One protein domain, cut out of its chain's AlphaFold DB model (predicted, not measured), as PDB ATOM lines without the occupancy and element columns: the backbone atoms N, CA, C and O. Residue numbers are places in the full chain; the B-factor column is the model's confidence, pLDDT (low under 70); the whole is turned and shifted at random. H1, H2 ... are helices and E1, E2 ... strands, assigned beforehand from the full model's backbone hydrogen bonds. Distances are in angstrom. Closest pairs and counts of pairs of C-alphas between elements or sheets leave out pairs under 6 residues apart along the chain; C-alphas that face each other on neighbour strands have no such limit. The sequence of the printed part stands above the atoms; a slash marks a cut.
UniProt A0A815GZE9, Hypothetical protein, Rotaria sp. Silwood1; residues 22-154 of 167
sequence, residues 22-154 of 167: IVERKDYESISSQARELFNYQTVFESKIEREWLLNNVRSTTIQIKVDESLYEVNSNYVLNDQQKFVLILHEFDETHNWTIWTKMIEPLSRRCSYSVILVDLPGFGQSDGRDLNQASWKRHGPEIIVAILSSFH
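Overview. This is residues 22 to 154 of the 167 residues of the protein "Hypothetical protein" of Rotaria sp. Silwood1 (UniProt A0A815GZE9). A twisted sheet of five strands runs through the middle, with H3 packed on one face and H5 on the other, where the sheet curls round H5. The helical hairpin H1 and H2 sits at one end of the body beside H3, and the short H4 lies toward the other end. The printed part has 133 residues with five named helices and five named strands, in the order E1 H1 H2 E2 E3 E4 H3 E5 H4 H5, and its class is mixed, helices and strands. The sheet, also mixed, runs E1 E2 E3 E5 E4, with E5 and E4 parallel and the other neighbours antiparallel. The whole is compact, with a radius of gyration of the C-alphas of 14.7 A and spans of 45 by 31 by 23 A.

Along the chain. E1, residues 22 to 28, begins at C-alpha 22 (20.121, 0.637, -31.813) and is 20.2 A long. H1 is residues 33 to 41 and H2 residues 48 to 57. E2, residues 59 to 67, measures 25.3 A, and E3, residues 70 to 79, 28.4 A. E4 is residues 86 to 90. H3, residues 99 to 112, starts at C-alpha 99 (24.026, 10.876, -9.263) and is 20.3 A long. E5 is residues 116 to 120 and H4 residues 135 to 140. H5, residues 142 to 152, is 15.3 A long and ends at C-alpha 152 (14.143, 5.256, -24.800).

Arrangement. E1 and E2 are antiparallel, with N 24 and O 64 3.0 A apart, within hydrogen-bond range. The hairpin E2 and E3 has N 63 and O 74 at 2.8 A, E3 and E5 have N 77 and O 119 at 2.9 A, and E5 and E4 have N 87 and O 116 at 2.8 A. E4, H3 and E5 form a strand-helix-strand unit, two parallel neighbour strands with a helix between, and its crossover is right-handed. H3 lies over E5 at a height over the sheet of 8.7 A and runs along the strands, at 5 degrees to E5 on the local plane; their closest C-alphas, of Ser 110 and Ser 116, are 6.0 A apart. H5 is on the opposite face, giving three layers, helices on both faces of a sheet; its closest C-alphas to E2 are Ile 145 and Ile 65, 6.8 A. H2 touches residues 103 to 107 of H3, about perpendicular at 89 degrees, closest at the C-alphas of Glu 50 and Glu 107, 7.2 A. H1 and H2 only just touch, with 3 pairs of C-alphas within 8 A, the closest those of Arg 36 and Leu 55, 7.2 A. H4 only grazes the sheet, with residues 137 to 138. In H1, H2 and H5 every O i to N i+4 pair is within hydrogen-bond range; in H3 it is 5 of 10, and in H4 0 of 2, beside 1 of 3 O i to N i+3 pairs.

Size, cuts and confidence. The two C-alphas farthest apart, of Ser 47 and Glu 69, are 45.8 A apart. The printed part has no cut. The link from E5 to H4, residues 121 to 134, is long. The mean pLDDT of the printed part is 79.6, and the residues under 70 include 38 to 46, 92 to 100 and 130 to 137.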
ATOM      1  N   ILE A  22      20.987   1.692 -32.367       81.88
ATOM      2  CA  ILE A  22      20.121   0.637 -31.813       81.88
ATOM      3  C   ILE A  22      20.020   0.851 -30.309       81.88
ATOM      4  O   ILE A  22      21.043   1.043 -29.648       81.88
ATOM      5  N   VAL A  23      18.795   0.823 -29.782       86.38
ATOM      6  CA  VAL A  23      18.513   1.089 -28.369       86.38
ATOM      7  C   VAL A  23      17.714  -0.057 -27.772       86.38
ATOM      8  O   VAL A  23      16.629  -0.378 -28.254       86.38
ATOM      9  N   GLU A  24      18.224  -0.626 -26.686       89.00
ATOM     10  CA  GLU A  24      17.500  -1.585 -25.856       89.00
ATOM     11  C   GLU A  24      17.438  -1.070 -24.421       89.00
ATOM     12  O   GLU A  24      18.454  -0.704 -23.833       89.00
ATOM     13  N   ARG A  25      16.234  -1.030 -23.843       90.19
ATOM     14  CA  ARG A  25      16.005  -0.529 -22.486       90.19
ATOM     15  C   ARG A  25      15.499  -1.643 -21.585       90.19
ATOM     16  O   ARG A  25      14.555  -2.352 -21.928       90.19
ATOM     17  N   LYS A  26      16.093  -1.742 -20.399       91.75
ATOM     18  CA  LYS A  26      15.665  -2.647 -19.336       91.75
ATOM     19  C   LYS A  26      15.354  -1.859 -18.072       91.75
ATOM     20  O   LYS A  26      16.239  -1.238 -17.485       91.75
ATOM     21  N   ASP A  27      14.095  -1.880 -17.663       86.81
ATOM     22  CA  ASP A  27      13.624  -1.218 -16.449       86.81
ATOM     23  C   ASP A  27      13.725  -2.115 -15.216       86.81
ATOM     24  O   ASP A  27      13.587  -3.338 -15.292       86.81
ATOM     25  N   TYR A  28      13.923  -1.475 -14.066       83.94
ATOM     26  CA  TYR A  28      13.914  -2.111 -12.758       83.94
ATOM     27  C   TYR A  28      12.848  -1.461 -11.872       83.94
ATOM     28  O   TYR A  28      12.720  -0.237 -11.807       83.94
ATOM     29  N   GLU A  29      12.093  -2.289 -11.145       77.06
ATOM     30  CA  GLU A  29      10.978  -1.843 -10.292       77.06
ATOM     31  C   GLU A  29      11.414  -0.978  -9.101       77.06
ATOM     32  O   GLU A  29      10.598  -0.300  -8.479       77.06
ATOM     33  N   SER A  30      12.704  -0.979  -8.775       75.25
ATOM     34  CA  SER A  30      13.270  -0.155  -7.718       75.25
ATOM     35  C   SER A  30      14.670   0.299  -8.082       75.25
ATOM     36  O   SER A  30      15.330  -0.321  -8.916       75.25
ATOM     37  N   ILE A  31      15.148   1.329  -7.383       75.75
ATOM     38  CA  ILE A  31      16.554   1.709  -7.466       75.75
ATOM     39  C   ILE A  31      17.479   0.531  -7.145       75.75
ATOM     40  O   ILE A  31      17.119  -0.350  -6.352       75.75
ATOM     41  N   SER A  32      18.666   0.518  -7.754       68.88
ATOM     42  CA  SER A  32      19.660  -0.535  -7.517       68.88
ATOM     43  C   SER A  32      19.995  -0.672  -6.021       68.88
ATOM     44  O   SER A  32      19.891   0.279  -5.244       68.88
ATOM     45  N   SER A  33      20.395  -1.867  -5.580       70.06
ATOM     46  CA  SER A  33      20.765  -2.112  -4.176       70.06
ATOM     47  C   SER A  33      21.889  -1.184  -3.705       70.06
ATOM     48  O   SER A  33      21.804  -0.634  -2.610       70.06
ATOM     49  N   GLN A  34      22.875  -0.937  -4.571       66.25
ATOM     50  CA  GLN A  34      23.964   0.019  -4.351       66.25
ATOM     51  C   GLN A  34      23.437   1.449  -4.185       66.25
ATOM     52  O   GLN A  34      23.844   2.161  -3.269       66.25
ATOM     53  N   ALA A  35      22.475   1.864  -5.015       66.81
ATOM     54  CA  ALA A  35      21.819   3.155  -4.865       66.81
ATOM     55  C   ALA A  35      21.098   3.274  -3.520       66.81
ATOM     56  O   ALA A  35      21.274   4.255  -2.800       66.81
ATOM     57  N   ARG A  36      20.347   2.239  -3.142       71.50
ATOM     58  CA  ARG A  36      19.638   2.145  -1.859       71.50
ATOM     59  C   ARG A  36      20.574   2.264  -0.658       71.50
ATOM     60  O   ARG A  36      20.237   2.920   0.324       71.50
ATOM     61  N   GLU A  37      21.738   1.634  -0.742       70.81
ATOM     62  CA  GLU A  37      22.773   1.705   0.282       70.81
ATOM     63  C   GLU A  37      23.303   3.138   0.423       70.81
ATOM     64  O   GLU A  37      23.285   3.700   1.518       70.81
ATOM     65  N   LEU A  38      23.635   3.788  -0.696       67.25
ATOM     66  CA  LEU A  38      24.065   5.189  -0.713       67.25
ATOM     67  C   LEU A  38      22.999   6.138  -0.136       67.25
ATOM     68  O   LEU A  38      23.337   7.020   0.654       67.25
ATOM     69  N   PHE A  39      21.713   5.920  -0.438       69.69
ATOM     70  CA  PHE A  39      20.602   6.680   0.157       69.69
ATOM     71  C   PHE A  39      20.547   6.574   1.687       69.69
ATOM     72  O   PHE A  39      20.156   7.527   2.366       69.69
ATOM     73  N   ASN A  40      20.906   5.419   2.244       66.44
ATOM     74  CA  ASN A  40      20.839   5.183   3.683       66.44
ATOM     75  C   ASN A  40      22.006   5.820   4.446       66.44
ATOM     76  O   ASN A  40      21.812   6.229   5.591       66.44
ATOM     77  N   TYR A  41      23.181   5.928   3.822       64.81
ATOM     78  CA  TYR A  41      24.390   6.472   4.452       64.81
ATOM     79  C   TYR A  41      24.579   7.978   4.258       64.81
ATOM     80  O   TYR A  41      25.360   8.594   4.982       64.81
ATOM     81  N   GLN A  42      23.872   8.595   3.313       63.97
ATOM     82  CA  GLN A  42      24.018  10.021   3.058       63.97
ATOM     83  C   GLN A  42      23.244  10.879   4.066       63.97
ATOM     84  O   GLN A  42      22.021  10.817   4.170       63.97
ATOM     85  N   THR A  43      23.969  11.776   4.739       61.16
ATOM     86  CA  THR A  43      23.440  12.888   5.561       61.16
ATOM     87  C   THR A  43      22.849  14.022   4.719       61.16
ATOM     88  O   THR A  43      22.522  15.090   5.226       61.16
ATOM     89  N   VAL A  44      22.767  13.803   3.411       59.94
ATOM     90  CA  VAL A  44      22.516  14.823   2.405       59.94
ATOM     91  C   VAL A  44      21.019  15.157   2.345       59.94
ATOM     92  O   VAL A  44      20.690  16.301   2.058       59.94
ATOM     93  N   PHE A  45      20.122  14.224   2.679       65.88
ATOM     94  CA  PHE A  45      18.668  14.450   2.671       65.88
ATOM     95  C   PHE A  45      18.199  15.281   3.864       65.88
ATOM     96  O   PHE A  45      18.594  15.027   5.004       65.88
ATOM     97  N   GLU A  46      17.310  16.240   3.608       66.56
ATOM     98  CA  GLU A  46      16.828  17.179   4.627       66.56
ATOM     99  C   GLU A  46      15.844  16.509   5.592       66.56
ATOM    100  O   GLU A  46      15.709  16.916   6.748       66.56
ATOM    101  N   SER A  47      15.153  15.454   5.143       75.75
ATOM    102  CA  SER A  47      14.198  14.732   5.980       75.75
ATOM    103  C   SER A  47      14.076  13.243   5.650       75.75
ATOM    104  O   SER A  47      14.268  12.793   4.520       75.75
ATOM    105  N   LYS A  48      13.654  12.459   6.652       80.88
ATOM    106  CA  LYS A  48      13.285  11.044   6.477       80.88
ATOM    107  C   LYS A  48      12.165  10.863   5.441       80.88
ATOM    108  O   LYS A  48      12.190   9.884   4.703       80.88
ATOM    109  N   ILE A  49      11.229  11.814   5.374       82.69
ATOM    110  CA  ILE A  49      10.092  11.806   4.442       82.69
ATOM    111  C   ILE A  49      10.578  11.931   2.995       82.69
ATOM    112  O   ILE A  49      10.148  11.164   2.139       82.69
ATOM    113  N   GLU A  50      11.491  12.868   2.727       79.94
ATOM    114  CA  GLU A  50      12.103  13.044   1.404       79.94
ATOM    115  C   GLU A  50      12.794  11.754   0.949       79.94
ATOM    116  O   GLU A  50      12.531  11.249  -0.142       79.94
ATOM    117  N   ARG A  51      13.613  11.162   1.827       80.12
ATOM    118  CA  ARG A  51      14.319   9.911   1.538       80.12
ATOM    119  C   ARG A  51      13.361   8.755   1.242       80.12
ATOM    120  O   ARG A  51      13.557   8.039   0.268       80.12
ATOM    121  N   GLU A  52      12.333   8.556   2.066       84.00
ATOM    122  CA  GLU A  52      11.334   7.501   1.843       84.00
ATOM    123  C   GLU A  52      10.570   7.709   0.535       84.00
ATOM    124  O   GLU A  52      10.319   6.750  -0.195       84.00
ATOM    125  N   TRP A  53      10.245   8.958   0.199       85.50
ATOM    126  CA  TRP A  53       9.618   9.267  -1.075       85.50
ATOM    127  C   TRP A  53      10.528   8.893  -2.252       85.50
ATOM    128  O   TRP A  53      10.074   8.195  -3.160       85.50
ATOM    129  N   LEU A  54      11.812   9.267  -2.215       84.06
ATOM    130  CA  LEU A  54      12.776   8.921  -3.266       84.06
ATOM    131  C   LEU A  54      12.912   7.402  -3.431       84.06
ATOM    132  O   LEU A  54      12.791   6.894  -4.542       84.06
ATOM    133  N   LEU A  55      13.058   6.660  -2.329       83.62
ATOM    134  CA  LEU A  55      13.161   5.194  -2.347       83.62
ATOM    135  C   LEU A  55      11.938   4.496  -2.966       83.62
ATOM    136  O   LEU A  55      12.076   3.410  -3.528       83.62
ATOM    137  N   ASN A  56      10.754   5.099  -2.845       85.88
ATOM    138  CA  ASN A  56       9.502   4.517  -3.326       85.88
ATOM    139  C   ASN A  56       9.161   4.914  -4.767       85.88
ATOM    140  O   ASN A  56       8.479   4.153  -5.460       85.88
ATOM    141  N   ASN A  57       9.627   6.074  -5.232       87.69
ATOM    142  CA  ASN A  57       9.203   6.653  -6.512       87.69
ATOM    143  C   ASN A  57      10.293   6.629  -7.581       87.69
ATOM    144  O   ASN A  57       9.969   6.538  -8.762       87.69
ATOM    145  N   VAL A  58      11.568   6.671  -7.194       88.25
ATOM    146  CA  VAL A  58      12.663   6.588  -8.160       88.25
ATOM    147  C   VAL A  58      12.762   5.157  -8.685       88.25
ATOM    148  O   VAL A  58      12.638   4.171  -7.948       88.25
ATOM    149  N   ARG A  59      12.957   5.047  -9.994       89.19
ATOM    150  CA  ARG A  59      13.216   3.802 -10.715       89.19
ATOM    151  C   ARG A  59      14.600   3.868 -11.335       89.19
ATOM    152  O   ARG A  59      15.118   4.960 -11.563       89.19
ATOM    153  N   SER A  60      15.182   2.708 -11.607       89.06
ATOM    154  CA  SER A  60      16.430   2.612 -12.362       89.06
ATOM    155  C   SER A  60      16.176   1.921 -13.692       89.06
ATOM    156  O   SER A  60      15.280   1.085 -13.817       89.06
ATOM    157  N   THR A  61      16.996   2.241 -14.682       90.31
ATOM    158  CA  THR A  61      17.041   1.532 -15.955       90.31
ATOM    159  C   THR A  61      18.467   1.441 -16.459       90.31
ATOM    160  O   THR A  61      19.296   2.303 -16.170       90.31
ATOM    161  N   THR A  62      18.721   0.392 -17.231       91.31
ATOM    162  CA  THR A  62      19.912   0.266 -18.060       91.31
ATOM    163  C   THR A  62      19.486   0.368 -19.520       91.31
ATOM    164  O   THR A  62      18.536  -0.296 -19.945       91.31
ATOM    165  N   ILE A  63      20.191   1.199 -20.277       92.31
ATOM    166  CA  ILE A  63      19.962   1.467 -21.691       92.31
ATOM    167  C   ILE A  63      21.221   1.035 -22.438       92.31
ATOM    168  O   ILE A  63      22.294   1.603 -22.244       92.31
ATOM    169  N   GLN A  64      21.094   0.024 -23.287       92.06
ATOM    170  CA  GLN A  64      22.147  -0.361 -24.214       92.06
ATOM    171  C   GLN A  64      21.987   0.430 -25.503       92.06
ATOM    172  O   GLN A  64      20.909   0.448 -26.097       92.06
ATOM    173  N   ILE A  65      23.056   1.106 -25.908       90.62
ATOM    174  CA  ILE A  65      23.069   2.000 -27.064       90.62
ATOM    175  C   ILE A  65      24.216   1.567 -27.963       90.62
ATOM    176  O   ILE A  65      25.382   1.678 -27.583       90.62
ATOM    177  N   LYS A  66      23.896   1.082 -29.160       88.44
ATOM    178  CA  LYS A  66      24.892   0.844 -30.206       88.44
ATOM    179  C   LYS A  66      24.937   2.058 -31.127       88.44
ATOM    180  O   LYS A  66      23.892   2.430 -31.652       88.44
ATOM    181  N   VAL A  67      26.118   2.648 -31.314       86.44
ATOM    182  CA  VAL A  67      26.385   3.719 -32.290       86.44
ATOM    183  C   VAL A  67      27.560   3.274 -33.151       86.44
ATOM    184  O   VAL A  67      28.644   3.012 -32.624       86.44
ATOM    185  N   ASP A  68      27.341   3.156 -34.461       84.94
ATOM    186  CA  ASP A  68      28.279   2.517 -35.391       84.94
ATOM    187  C   ASP A  68      28.687   1.113 -34.895       84.94
ATOM    188  O   ASP A  68      27.832   0.239 -34.758       84.94
ATOM    189  N   GLU A  69      29.969   0.883 -34.599       83.69
ATOM    190  CA  GLU A  69      30.472  -0.386 -34.050       83.69
ATOM    191  C   GLU A  69      30.672  -0.361 -32.527       83.69
ATOM    192  O   GLU A  69      31.024  -1.384 -31.939       83.69
ATOM    193  N   SER A  70      30.422   0.775 -31.871       85.00
ATOM    194  CA  SER A  70      30.601   0.935 -30.426       85.00
ATOM    195  C   SER A  70      29.324   0.612 -29.657       85.00
ATOM    196  O   SER A  70      28.228   1.020 -30.048       85.00
ATOM    197  N   LEU A  71      29.473  -0.091 -28.532       87.31
ATOM    198  CA  LEU A  71      28.382  -0.424 -27.615       87.31
ATOM    199  C   LEU A  71      28.567   0.301 -26.279       87.31
ATOM    200  O   LEU A  71      29.588   0.141 -25.608       87.31
ATOM    201  N   TYR A  72      27.544   1.045 -25.881       87.25
ATOM    202  CA  TYR A  72      27.473   1.763 -24.615       87.25
ATOM    203  C   TYR A  72      26.413   1.144 -23.716       87.25
ATOM    204  O   TYR A  72      25.333   0.777 -24.182       87.25
ATOM    205  N   GLU A  73      26.704   1.079 -22.420       90.06
ATOM    206  CA  GLU A  73      25.716   0.751 -21.401       90.06
ATOM    207  C   GLU A  73      25.529   1.970 -20.504       90.06
ATOM    208  O   GLU A  73      26.436   2.363 -19.775       90.06
ATOM    209  N   VAL A  74      24.352   2.584 -20.583       89.38
ATOM    210  CA  VAL A  74      24.002   3.792 -19.840       89.38
ATOM    211  C   VAL A  74      23.004   3.439 -18.751       89.38
ATOM    212  O   VAL A  74      21.912   2.948 -19.026       89.38
ATOM    213  N   ASN A  75      23.352   3.728 -17.506       88.75
ATOM    214  CA  ASN A  75      22.455   3.621 -16.373       88.75
ATOM    215  C   ASN A  75      21.785   4.963 -16.101       88.75
ATOM    216  O   ASN A  75      22.377   6.037 -16.221       88.75
ATOM    217  N   SER A  76      20.510   4.896 -15.741       89.31
ATOM    218  CA  SER A  76      19.727   6.072 -15.415       89.31
ATOM    219  C   SER A  76      18.813   5.811 -14.230       89.31
ATOM    220  O   SER A  76      18.252   4.725 -14.080       89.31
ATOM    221  N   ASN A  77      18.649   6.835 -13.398       89.12
ATOM    222  CA  ASN A  77      17.636   6.894 -12.357       89.12
ATOM    223  C   ASN A  77      16.586   7.920 -12.756       89.12
ATOM    224  O   ASN A  77      16.932   8.997 -13.234       89.12
ATOM    225  N   TYR A  78      15.309   7.619 -12.561       90.81
ATOM    226  CA  TYR A  78      14.258   8.485 -13.070       90.81
ATOM    227  C   TYR A  78      12.974   8.450 -12.242       90.81
ATOM    228  O   TYR A  78      12.697   7.501 -11.506       90.81
ATOM    229  N   VAL A  79      12.174   9.502 -12.410       91.25
ATOM    230  CA  VAL A  79      10.763   9.584 -12.018       91.25
ATOM    231  C   VAL A  79      10.006  10.126 -13.220       91.25
ATOM    232  O   VAL A  79      10.288  11.236 -13.664       91.25
ATOM    233  N   LEU A  80       9.064   9.350 -13.753       89.69
ATOM    234  CA  LEU A  80       8.186   9.809 -14.828       89.69
ATOM    235  C   LEU A  80       6.875  10.311 -14.237       89.69
ATOM    236  O   LEU A  80       6.320   9.695 -13.330       89.69
ATOM    237  N   ASN A  81       6.400  11.420 -14.780       84.88
ATOM    238  CA  ASN A  81       5.092  11.990 -14.513       84.88
ATOM    239  C   ASN A  81       4.307  12.035 -15.830       84.88
ATOM    240  O   ASN A  81       4.895  12.176 -16.900       84.88
ATOM    241  N   ASP A  82       2.978  12.003 -15.757       80.12
ATOM    242  CA  ASP A  82       2.108  12.005 -16.949       80.12
ATOM    243  C   ASP A  82       2.128  13.338 -17.724       80.12
ATOM    244  O   ASP A  82       1.531  13.472 -18.794       80.12
ATOM    245  N   GLN A  83       2.798  14.357 -17.182       68.12
ATOM    246  CA  GLN A  83       2.973  15.636 -17.852       68.12
ATOM    247  C   GLN A  83       4.167  15.553 -18.803       68.12
ATOM    248  O   GLN A  83       5.269  15.197 -18.396       68.12
ATOM    249  N   GLN A  84       3.968  15.949 -20.063       70.88
ATOM    250  CA  GLN A  84       4.967  15.928 -21.148       70.88
ATOM    251  C   GLN A  84       6.180  16.867 -20.937       70.88
ATOM    252  O   GLN A  84       6.865  17.240 -21.886       70.88
ATOM    253  N   LYS A  85       6.452  17.299 -19.704       86.94
ATOM    254  CA  LYS A  85       7.617  18.103 -19.342       86.94
ATOM    255  C   LYS A  85       8.659  17.199 -18.715       86.94
ATOM    256  O   LYS A  85       8.344  16.439 -17.803       86.94
ATOM    257  N   PHE A  86       9.905  17.322 -19.150       89.88
ATOM    258  CA  PHE A  86      11.001  16.536 -18.607       89.88
ATOM    259  C   PHE A  86      12.233  17.398 -18.331       89.88
ATOM    260  O   PHE A  86      12.410  18.465 -18.917       89.88
ATOM    261  N   VAL A  87      13.076  16.913 -17.426       90.94
ATOM    262  CA  VAL A  87      14.420  17.419 -17.167       90.94
ATOM    263  C   VAL A  87      15.378  16.244 -17.285       90.94
ATOM    264  O   VAL A  87      15.222  15.240 -16.590       90.94
ATOM    265  N   LEU A  88      16.364  16.388 -18.164       90.44
ATOM    266  CA  LEU A  88      17.506  15.491 -18.265       90.44
ATOM    267  C   LEU A  88      18.675  16.117 -17.500       90.44
ATOM    268  O   LEU A  88      19.086  17.232 -17.818       90.44
ATOM    269  N   ILE A  89      19.187  15.420 -16.492       89.00
ATOM    270  CA  ILE A  89      20.328  15.863 -15.690       89.00
ATOM    271  C   ILE A  89      21.548  15.050 -16.115       89.00
ATOM    272  O   ILE A  89      21.570  13.827 -15.962       89.00
ATOM    273  N   LEU A  90      22.547  15.755 -16.644       85.25
ATOM    274  CA  LEU A  90      23.851  15.219 -17.022       85.25
ATOM    275  C   LEU A  90      24.885  15.743 -16.024       85.25
ATOM    276  O   LEU A  90      24.918  16.943 -15.754       85.25
ATOM    277  N   HIS A  91      25.700  14.857 -15.460       76.94
ATOM    278  CA  HIS A  91      26.795  15.248 -14.575       76.94
ATOM    279  C   HIS A  91      28.080  15.509 -15.386       76.94
ATOM    280  O   HIS A  91      28.251  14.978 -16.485       76.94
ATOM    281  N   GLU A  92      29.002  16.297 -14.834       68.50
ATOM    282  CA  GLU A  92      30.335  16.526 -15.413       68.50
ATOM    283  C   GLU A  92      31.419  15.704 -14.687       68.50
ATOM    284  O   GLU A  92      31.123  14.938 -13.764       68.50
ATOM    285  N   PHE A  93      32.672  15.823 -15.146       60.09
ATOM    286  CA  PHE A  93      33.854  15.370 -14.402       60.09
ATOM    287  C   PHE A  93      34.058  16.256 -13.144       60.09
ATOM    288  O   PHE A  93      33.715  17.431 -13.172       60.09
ATOM    289  N   ASP A  94      34.648  15.694 -12.082       56.56
ATOM    290  CA  ASP A  94      34.901  16.219 -10.709       56.56
ATOM    291  C   ASP A  94      33.816  15.946  -9.648       56.56
ATOM    292  O   ASP A  94      32.914  15.153  -9.878       56.56
ATOM    293  N   GLU A  95      33.950  16.509  -8.432       48.25
ATOM    294  CA  GLU A  95      33.252  16.198  -7.156       48.25
ATOM    295  C   GLU A  95      31.710  16.018  -7.218       48.25
ATOM    296  O   GLU A  95      31.089  15.614  -6.235       48.25
ATOM    297  N   THR A  96      31.085  16.246  -8.376       50.66
ATOM    298  CA  THR A  96      29.684  15.955  -8.718       50.66
ATOM    299  C   THR A  96      29.430  14.560  -9.327       50.66
ATOM    300  O   THR A  96      28.285  14.262  -9.673       50.66
ATOM    301  N   HIS A  97      30.444  13.683  -9.400       53.09
ATOM    302  CA  HIS A  97      30.421  12.329 -10.002       53.09
ATOM    303  C   HIS A  97      29.360  11.347  -9.479       53.09
ATOM    304  O   HIS A  97      29.274  10.219  -9.965       53.09
ATOM    305  N   ASN A  98      28.605  11.703  -8.445       59.25
ATOM    306  CA  ASN A  98      27.606  10.815  -7.887       59.25
ATOM    307  C   ASN A  98      26.213  11.357  -8.197       59.25
ATOM    308  O   ASN A  98      25.820  12.401  -7.670       59.25
ATOM    309  N   TRP A  99      25.445  10.616  -9.002       63.84
ATOM    310  CA  TRP A  99      24.026  10.876  -9.263       63.84
ATOM    311  C   TRP A  99      23.239  11.125  -7.965       63.84
ATOM    312  O   TRP A  99      22.260  11.868  -7.979       63.84
ATOM    313  N   THR A 100      23.699  10.599  -6.820       66.44
ATOM    314  CA  THR A 100      23.104  10.868  -5.506       66.44
ATOM    315  C   THR A 100      23.070  12.349  -5.140       66.44
ATOM    316  O   THR A 100      22.109  12.780  -4.514       66.44
ATOM    317  N   ILE A 101      24.061  13.159  -5.528       71.25
ATOM    318  CA  ILE A 101      24.047  14.612  -5.269       71.25
ATOM    319  C   ILE A 101      22.843  15.246  -5.971       71.25
ATOM    320  O   ILE A 101      22.109  16.047  -5.391       71.25
ATOM    321  N   TRP A 102      22.593  14.808  -7.200       75.62
ATOM    322  CA  TRP A 102      21.505  15.286  -8.037       75.62
ATOM    323  C   TRP A 102      20.134  14.735  -7.625       75.62
ATOM    324  O   TRP A 102      19.114  15.325  -7.980       75.62
ATOM    325  N   THR A 103      20.067  13.670  -6.814       76.81
ATOM    326  CA  THR A 103      18.778  13.129  -6.330       76.81
ATOM    327  C   THR A 103      17.956  14.133  -5.533       76.81
ATOM    328  O   THR A 103      16.728  14.091  -5.587       76.81
ATOM    329  N   LYS A 104      18.614  15.093  -4.875       77.69
ATOM    330  CA  LYS A 104      17.966  16.218  -4.185       77.69
ATOM    331  C   LYS A 104      17.096  17.068  -5.102       77.69
ATOM    332  O   LYS A 104      16.157  17.705  -4.647       77.69
ATOM    333  N   MET A 105      17.405  17.085  -6.396       82.12
ATOM    334  CA  MET A 105      16.635  17.832  -7.385       82.12
ATOM    335  C   MET A 105      15.371  17.079  -7.812       82.12
ATOM    336  O   MET A 105      14.436  17.708  -8.301       82.12
ATOM    337  N   ILE A 106      15.301  15.757  -7.607       87.31
ATOM    338  CA  ILE A 106      14.172  14.936  -8.063       87.31
ATOM    339  C   ILE A 106      12.881  15.358  -7.371       87.31
ATOM    340  O   ILE A 106      11.894  15.609  -8.053       87.31
ATOM    341  N   GLU A 107      12.868  15.433  -6.036       86.44
ATOM    342  CA  GLU A 107      11.665  15.789  -5.270       86.44
ATOM    343  C   GLU A 107      11.087  17.149  -5.682       86.44
ATOM    344  O   GLU A 107       9.919  17.178  -6.081       86.44
ATOM    345  N   PRO A 108      11.852  18.259  -5.668       86.62
ATOM    346  CA  PRO A 108      11.300  19.559  -6.017       86.62
ATOM    347  C   PRO A 108      10.875  19.627  -7.488       86.62
ATOM    348  O   PRO A 108       9.795  20.142  -7.779       86.62
ATOM    349  N   LEU A 109      11.660  19.072  -8.420       89.38
ATOM    350  CA  LEU A 109      11.315  19.106  -9.847       89.38
ATOM    351  C   LEU A 109      10.097  18.231 -10.167       89.38
ATOM    352  O   LEU A 109       9.213  18.659 -10.911       89.38
ATOM    353  N   SER A 110      10.013  17.042  -9.574       89.31
ATOM    354  CA  SER A 110       8.913  16.111  -9.811       89.31
ATOM    355  C   SER A 110       7.642  16.515  -9.066       89.31
ATOM    356  O   SER A 110       6.604  16.719  -9.690       89.31
ATOM    357  N   ARG A 111       7.693  16.709  -7.743       85.69
ATOM    358  CA  ARG A 111       6.483  16.961  -6.942       85.69
ATOM    359  C   ARG A 111       5.971  18.389  -7.021       85.69
ATOM    360  O   ARG A 111       4.760  18.585  -6.985       85.69
ATOM    361  N   ARG A 112       6.859  19.388  -7.075       85.25
ATOM    362  CA  ARG A 112       6.453  20.808  -7.019       85.25
ATOM    363  C   ARG A 112       6.275  21.408  -8.403       85.25
ATOM    364  O   ARG A 112       5.442  22.292  -8.574       85.25
ATOM    365  N   CYS A 113       7.045  20.924  -9.373       86.69
ATOM    366  CA  CYS A 113       7.058  21.470 -10.724       86.69
ATOM    367  C   CYS A 113       6.490  20.506 -11.784       86.69
ATOM    368  O   CYS A 113       6.375  20.900 -12.945       86.69
ATOM    369  N   SER A 114       6.114  19.280 -11.396       89.19
ATOM    370  CA  SER A 114       5.495  18.268 -12.267       89.19
ATOM    371  C   SER A 114       6.339  17.877 -13.485       89.19
ATOM    372  O   SER A 114       5.795  17.496 -14.518       89.19
ATOM    373  N   TYR A 115       7.667  17.946 -13.376       91.44
ATOM    374  CA  TYR A 115       8.570  17.439 -14.410       91.44
ATOM    375  C   TYR A 115       8.804  15.941 -14.232       91.44
ATOM    376  O   TYR A 115       8.991  15.462 -13.116       91.44
ATOM    377  N   SER A 116       8.868  15.201 -15.333       92.12
ATOM    378  CA  SER A 116       9.610  13.943 -15.365       92.12
ATOM    379  C   SER A 116      11.098  14.249 -15.184       92.12
ATOM    380  O   SER A 116      11.623  15.160 -15.818       92.12
ATOM    381  N   VAL A 117      11.795  13.531 -14.314       92.44
ATOM    382  CA  VAL A 117      13.217  13.768 -14.031       92.44
ATOM    383  C   VAL A 117      13.994  12.525 -14.410       92.44
ATOM    384  O   VAL A 117      13.664  11.437 -13.943       92.44
ATOM    385  N   ILE A 118      15.020  12.690 -15.238       91.94
ATOM    386  CA  ILE A 118      15.902  11.621 -15.703       91.94
ATOM    387  C   ILE A 118      17.329  12.024 -15.344       91.94
ATOM    388  O   ILE A 118      17.826  13.045 -15.813       91.94
ATOM    389  N   LEU A 119      17.985  11.230 -14.508       90.00
ATOM    390  CA  LEU A 119      19.395  11.380 -14.161       90.00
ATOM    391  C   LEU A 119      20.175  10.308 -14.887       90.00
ATOM    392  O   LEU A 119      19.829   9.130 -14.785       90.00
ATOM    393  N   VAL A 120      21.205  10.709 -15.611       88.25
ATOM    394  CA  VAL A 120      21.985   9.804 -16.448       88.25
ATOM    395  C   VAL A 120      23.400   9.719 -15.917       88.25
ATOM    396  O   VAL A 120      24.057  10.748 -15.770       88.25
ATOM    397  N   ASP A 121      23.870   8.494 -15.707       85.19
ATOM    398  CA  ASP A 121      25.292   8.209 -15.586       85.19
ATOM    399  C   ASP A 121      25.868   8.146 -17.012       85.19
ATOM    400  O   ASP A 121      25.511   7.263 -17.797       85.19
ATOM    401  N   LEU A 122      26.728   9.092 -17.394       82.88
ATOM    402  CA  LEU A 122      27.340   9.087 -18.730       82.88
ATOM    403  C   LEU A 122      28.259   7.860 -18.920       82.88
ATOM    404  O   LEU A 122      28.725   7.289 -17.930       82.88
ATOM    405  N   PRO A 123      28.556   7.433 -20.165       83.19
ATOM    406  CA  PRO A 123      29.433   6.286 -20.403       83.19
ATOM    407  C   PRO A 123      30.771   6.393 -19.661       83.19
ATOM    408  O   PRO A 123      31.490   7.385 -19.796       83.19
ATOM    409  N   GLY A 124      31.113   5.350 -18.899       78.06
ATOM    410  CA  GLY A 124      32.325   5.304 -18.078       78.06
ATOM    411  C   GLY A 124      32.203   5.931 -16.685       78.06
ATOM    412  O   GLY A 124      33.221   6.065 -16.007       78.06
ATOM    413  N   PHE A 125      30.997   6.304 -16.250       78.50
ATOM    414  CA  PHE A 125      30.728   6.846 -14.917       78.50
ATOM    415  C   PHE A 125      29.683   6.035 -14.159       78.50
ATOM    416  O   PHE A 125      28.819   5.401 -14.756       78.50
ATOM    417  N   GLY A 126      29.727   6.115 -12.826       76.69
ATOM    418  CA  GLY A 126      28.730   5.486 -11.962       76.69
ATOM    419  C   GLY A 126      28.599   3.991 -12.246       76.69
ATOM    420  O   GLY A 126      29.569   3.246 -12.102       76.69
ATOM    421  N   GLN A 127      27.396   3.560 -12.633       76.06
ATOM    422  CA  GLN A 127      27.134   2.177 -13.053       76.06
ATOM    423  C   GLN A 127      27.243   1.969 -14.572       76.06
ATOM    424  O   GLN A 127      27.205   0.828 -15.024       76.06
ATOM    425  N   SER A 128      27.352   3.037 -15.364       81.56
ATOM    426  CA  SER A 128      27.452   2.978 -16.825       81.56
ATOM    427  C   SER A 128      28.794   2.430 -17.285       81.56
ATOM    428  O   SER A 128      29.857   2.939 -16.923       81.56
ATOM    429  N   ASP A 129      28.744   1.417 -18.144       77.88
ATOM    430  CA  ASP A 129      29.936   0.830 -18.738       77.88
ATOM    431  C   ASP A 129      30.369   1.625 -19.978       77.88
ATOM    432  O   ASP A 129      29.564   2.078 -20.798       77.88
ATOM    433  N   GLY A 130      31.680   1.761 -20.121       61.09
ATOM    434  CA  GLY A 130      32.335   2.268 -21.312       61.09
ATOM    435  C   GLY A 130      33.362   1.244 -21.774       61.09
ATOM    436  O   GLY A 130      34.563   1.479 -21.670       61.09
ATOM    437  N   ARG A 131      32.917   0.088 -22.276       53.62
ATOM    438  CA  ARG A 131      33.847  -0.978 -22.705       53.62
ATOM    439  C   ARG A 131      34.870  -0.505 -23.747       53.62
ATOM    440  O   ARG A 131      35.968  -1.048 -23.791       53.62
ATOM    441  N   ASP A 132      34.559   0.573 -24.470       54.41
ATOM    442  CA  ASP A 132      35.436   1.248 -25.435       54.41
ATOM    443  C   ASP A 132      35.956   2.615 -24.932       54.41
ATOM    444  O   ASP A 132      35.909   3.621 -25.646       54.41
ATOM    445  N   LEU A 133      36.455   2.674 -23.690       52.03
ATOM    446  CA  LEU A 133      36.956   3.876 -22.994       52.03
ATOM    447  C   LEU A 133      38.259   4.485 -23.561       52.03
ATOM    448  O   LEU A 133      39.093   5.013 -22.825       52.03
ATOM    449  N   ASN A 134      38.412   4.557 -24.882       53.47
ATOM    450  CA  ASN A 134      39.114   5.713 -25.428       53.47
ATOM    451  C   ASN A 134      38.177   6.905 -25.227       53.47
ATOM    452  O   ASN A 134      37.310   7.138 -26.052       53.47
ATOM    453  N   GLN A 135      38.316   7.652 -24.126       54.22
ATOM    454  CA  GLN A 135      37.421   8.755 -23.715       54.22
ATOM    455  C   GLN A 135      37.068   9.774 -24.824       54.22
ATOM    456  O   GLN A 135      36.089  10.507 -24.707       54.22
ATOM    457  N   ALA A 136      37.852   9.833 -25.903       57.72
ATOM    458  CA  ALA A 136      37.572  10.633 -27.090       57.72
ATOM    459  C   ALA A 136      36.426  10.088 -27.975       57.72
ATOM    460  O   ALA A 136      35.780  10.875 -28.664       57.72
ATOM    461  N   SER A 137      36.158   8.776 -27.976       63.66
ATOM    462  CA  SER A 137      35.172   8.130 -28.855       63.66
ATOM    463  C   SER A 137      33.733   8.422 -28.427       63.66
ATOM    464  O   SER A 137      32.932   8.850 -29.251       63.66
ATOM    465  N   TRP A 138      33.400   8.284 -27.138       75.00
ATOM    466  CA  TRP A 138      32.029   8.527 -26.680       75.00
ATOM    467  C   TRP A 138      31.642  10.003 -26.789       75.00
ATOM    468  O   TRP A 138      30.502  10.292 -27.122       75.00
ATOM    469  N   LYS A 139      32.581  10.944 -26.577       76.38
ATOM    470  CA  LYS A 139      32.313  12.386 -26.742       76.38
ATOM    471  C   LYS A 139      31.871  12.715 -28.166       76.38
ATOM    472  O   LYS A 139      31.012  13.571 -28.353       76.38
ATOM    473  N   ARG A 140      32.425  12.008 -29.159       81.62
ATOM    474  CA  ARG A 140      31.999  12.116 -30.558       81.62
ATOM    475  C   ARG A 140      30.574  11.598 -30.760       81.62
ATOM    476  O   ARG A 140      29.843  12.221 -31.511       81.62
ATOM    477  N   HIS A 141      30.205  10.508 -30.089       84.69
ATOM    478  CA  HIS A 141      28.857   9.923 -30.126       84.69
ATOM    479  C   HIS A 141      27.896  10.539 -29.091       84.69
ATOM    480  O   HIS A 141      26.801  10.025 -28.872       84.69
ATOM    481  N   GLY A 142      28.315  11.601 -28.393       84.44
ATOM    482  CA  GLY A 142      27.566  12.202 -27.291       84.44
ATOM    483  C   GLY A 142      26.146  12.602 -27.698       84.44
ATOM    484  O   GLY A 142      25.202  12.171 -27.035       84.44
ATOM    485  N   PRO A 143      25.957  13.364 -28.792       86.38
ATOM    486  CA  PRO A 143      24.627  13.719 -29.280       86.38
ATOM    487  C   PRO A 143      23.740  12.500 -29.568       86.38
ATOM    488  O   PRO A 143      22.592  12.464 -29.125       86.38
ATOM    489  N   GLU A 144      24.267  11.479 -30.245       87.81
ATOM    490  CA  GLU A 144      23.548  10.248 -30.582       87.81
ATOM    491  C   GLU A 144      23.128   9.482 -29.324       87.81
ATOM    492  O   GLU A 144      21.991   9.018 -29.231       87.81
ATOM    493  N   ILE A 145      24.011   9.411 -28.324       87.62
ATOM    494  CA  ILE A 145      23.731   8.800 -27.021       87.62
ATOM    495  C   ILE A 145      22.608   9.554 -26.302       87.62
ATOM    496  O   ILE A 145      21.672   8.930 -25.808       87.62
ATOM    497  N   ILE A 146      22.642  10.890 -26.272       88.75
ATOM    498  CA  ILE A 146      21.586  11.692 -25.634       88.75
ATOM    499  C   ILE A 146      20.239  11.515 -26.345       88.75
ATOM    500  O   ILE A 146      19.210  11.345 -25.684       88.75
ATOM    501  N   VAL A 147      20.225  11.507 -27.679       88.94
ATOM    502  CA  VAL A 147      18.999  11.262 -28.453       88.94
ATOM    503  C   VAL A 147      18.462   9.852 -28.201       88.94
ATOM    504  O   VAL A 147      17.255   9.691 -28.004       88.94
ATOM    505  N   ALA A 148      19.334   8.844 -28.149       89.75
ATOM    506  CA  ALA A 148      18.970   7.467 -27.830       89.75
ATOM    507  C   ALA A 148      18.346   7.343 -26.434       89.75
ATOM    508  O   ALA A 148      17.302   6.708 -26.281       89.75
ATOM    509  N   ILE A 149      18.933   8.004 -25.430       90.94
ATOM    510  CA  ILE A 149      18.387   8.045 -24.069       90.94
ATOM    511  C   ILE A 149      16.986   8.654 -24.087       90.94
ATOM    512  O   ILE A 149      16.048   8.015 -23.620       90.94
ATOM    513  N   LEU A 150      16.811   9.846 -24.659       90.12
ATOM    514  CA  LEU A 150      15.508  10.521 -24.685       90.12
ATOM    515  C   LEU A 150      14.448   9.693 -25.427       90.12
ATOM    516  O   LEU A 150      13.335   9.515 -24.927       90.12
ATOM    517  N   SER A 151      14.826   9.087 -26.552       88.56
ATOM    518  CA  SER A 151      13.952   8.189 -27.315       88.56
ATOM    519  C   SER A 151      13.544   6.953 -26.503       88.56
ATOM    520  O   SER A 151      12.385   6.548 -26.551       88.56
ATOM    521  N   SER A 152      14.447   6.395 -25.686       90.69
ATOM    522  CA  SER A 152      14.143   5.256 -24.800       90.69
ATOM    523  C   SER A 152      13.094   5.580 -23.725       90.69
ATOM    524  O   SER A 152      12.456   4.676 -23.180       90.69
ATOM    525  N   PHE A 153      12.887   6.866 -23.426       88.75
ATOM    526  CA  PHE A 153      11.846   7.364 -22.526       88.75
ATOM    527  C   PHE A 153      10.569   7.802 -23.255       88.75
ATOM    528  O   PHE A 153       9.681   8.357 -22.615       88.75
ATOM    529  N   HIS A 154      10.445   7.524 -24.558       87.00
ATOM    530  CA  HIS A 154       9.344   7.993 -25.411       87.00
ATOM    531  C   HIS A 154       9.199   9.522 -25.407       87.00
ATOM    532  O   HIS A 154       8.109  10.063 -25.586       87.00
TER     533      HIS A 154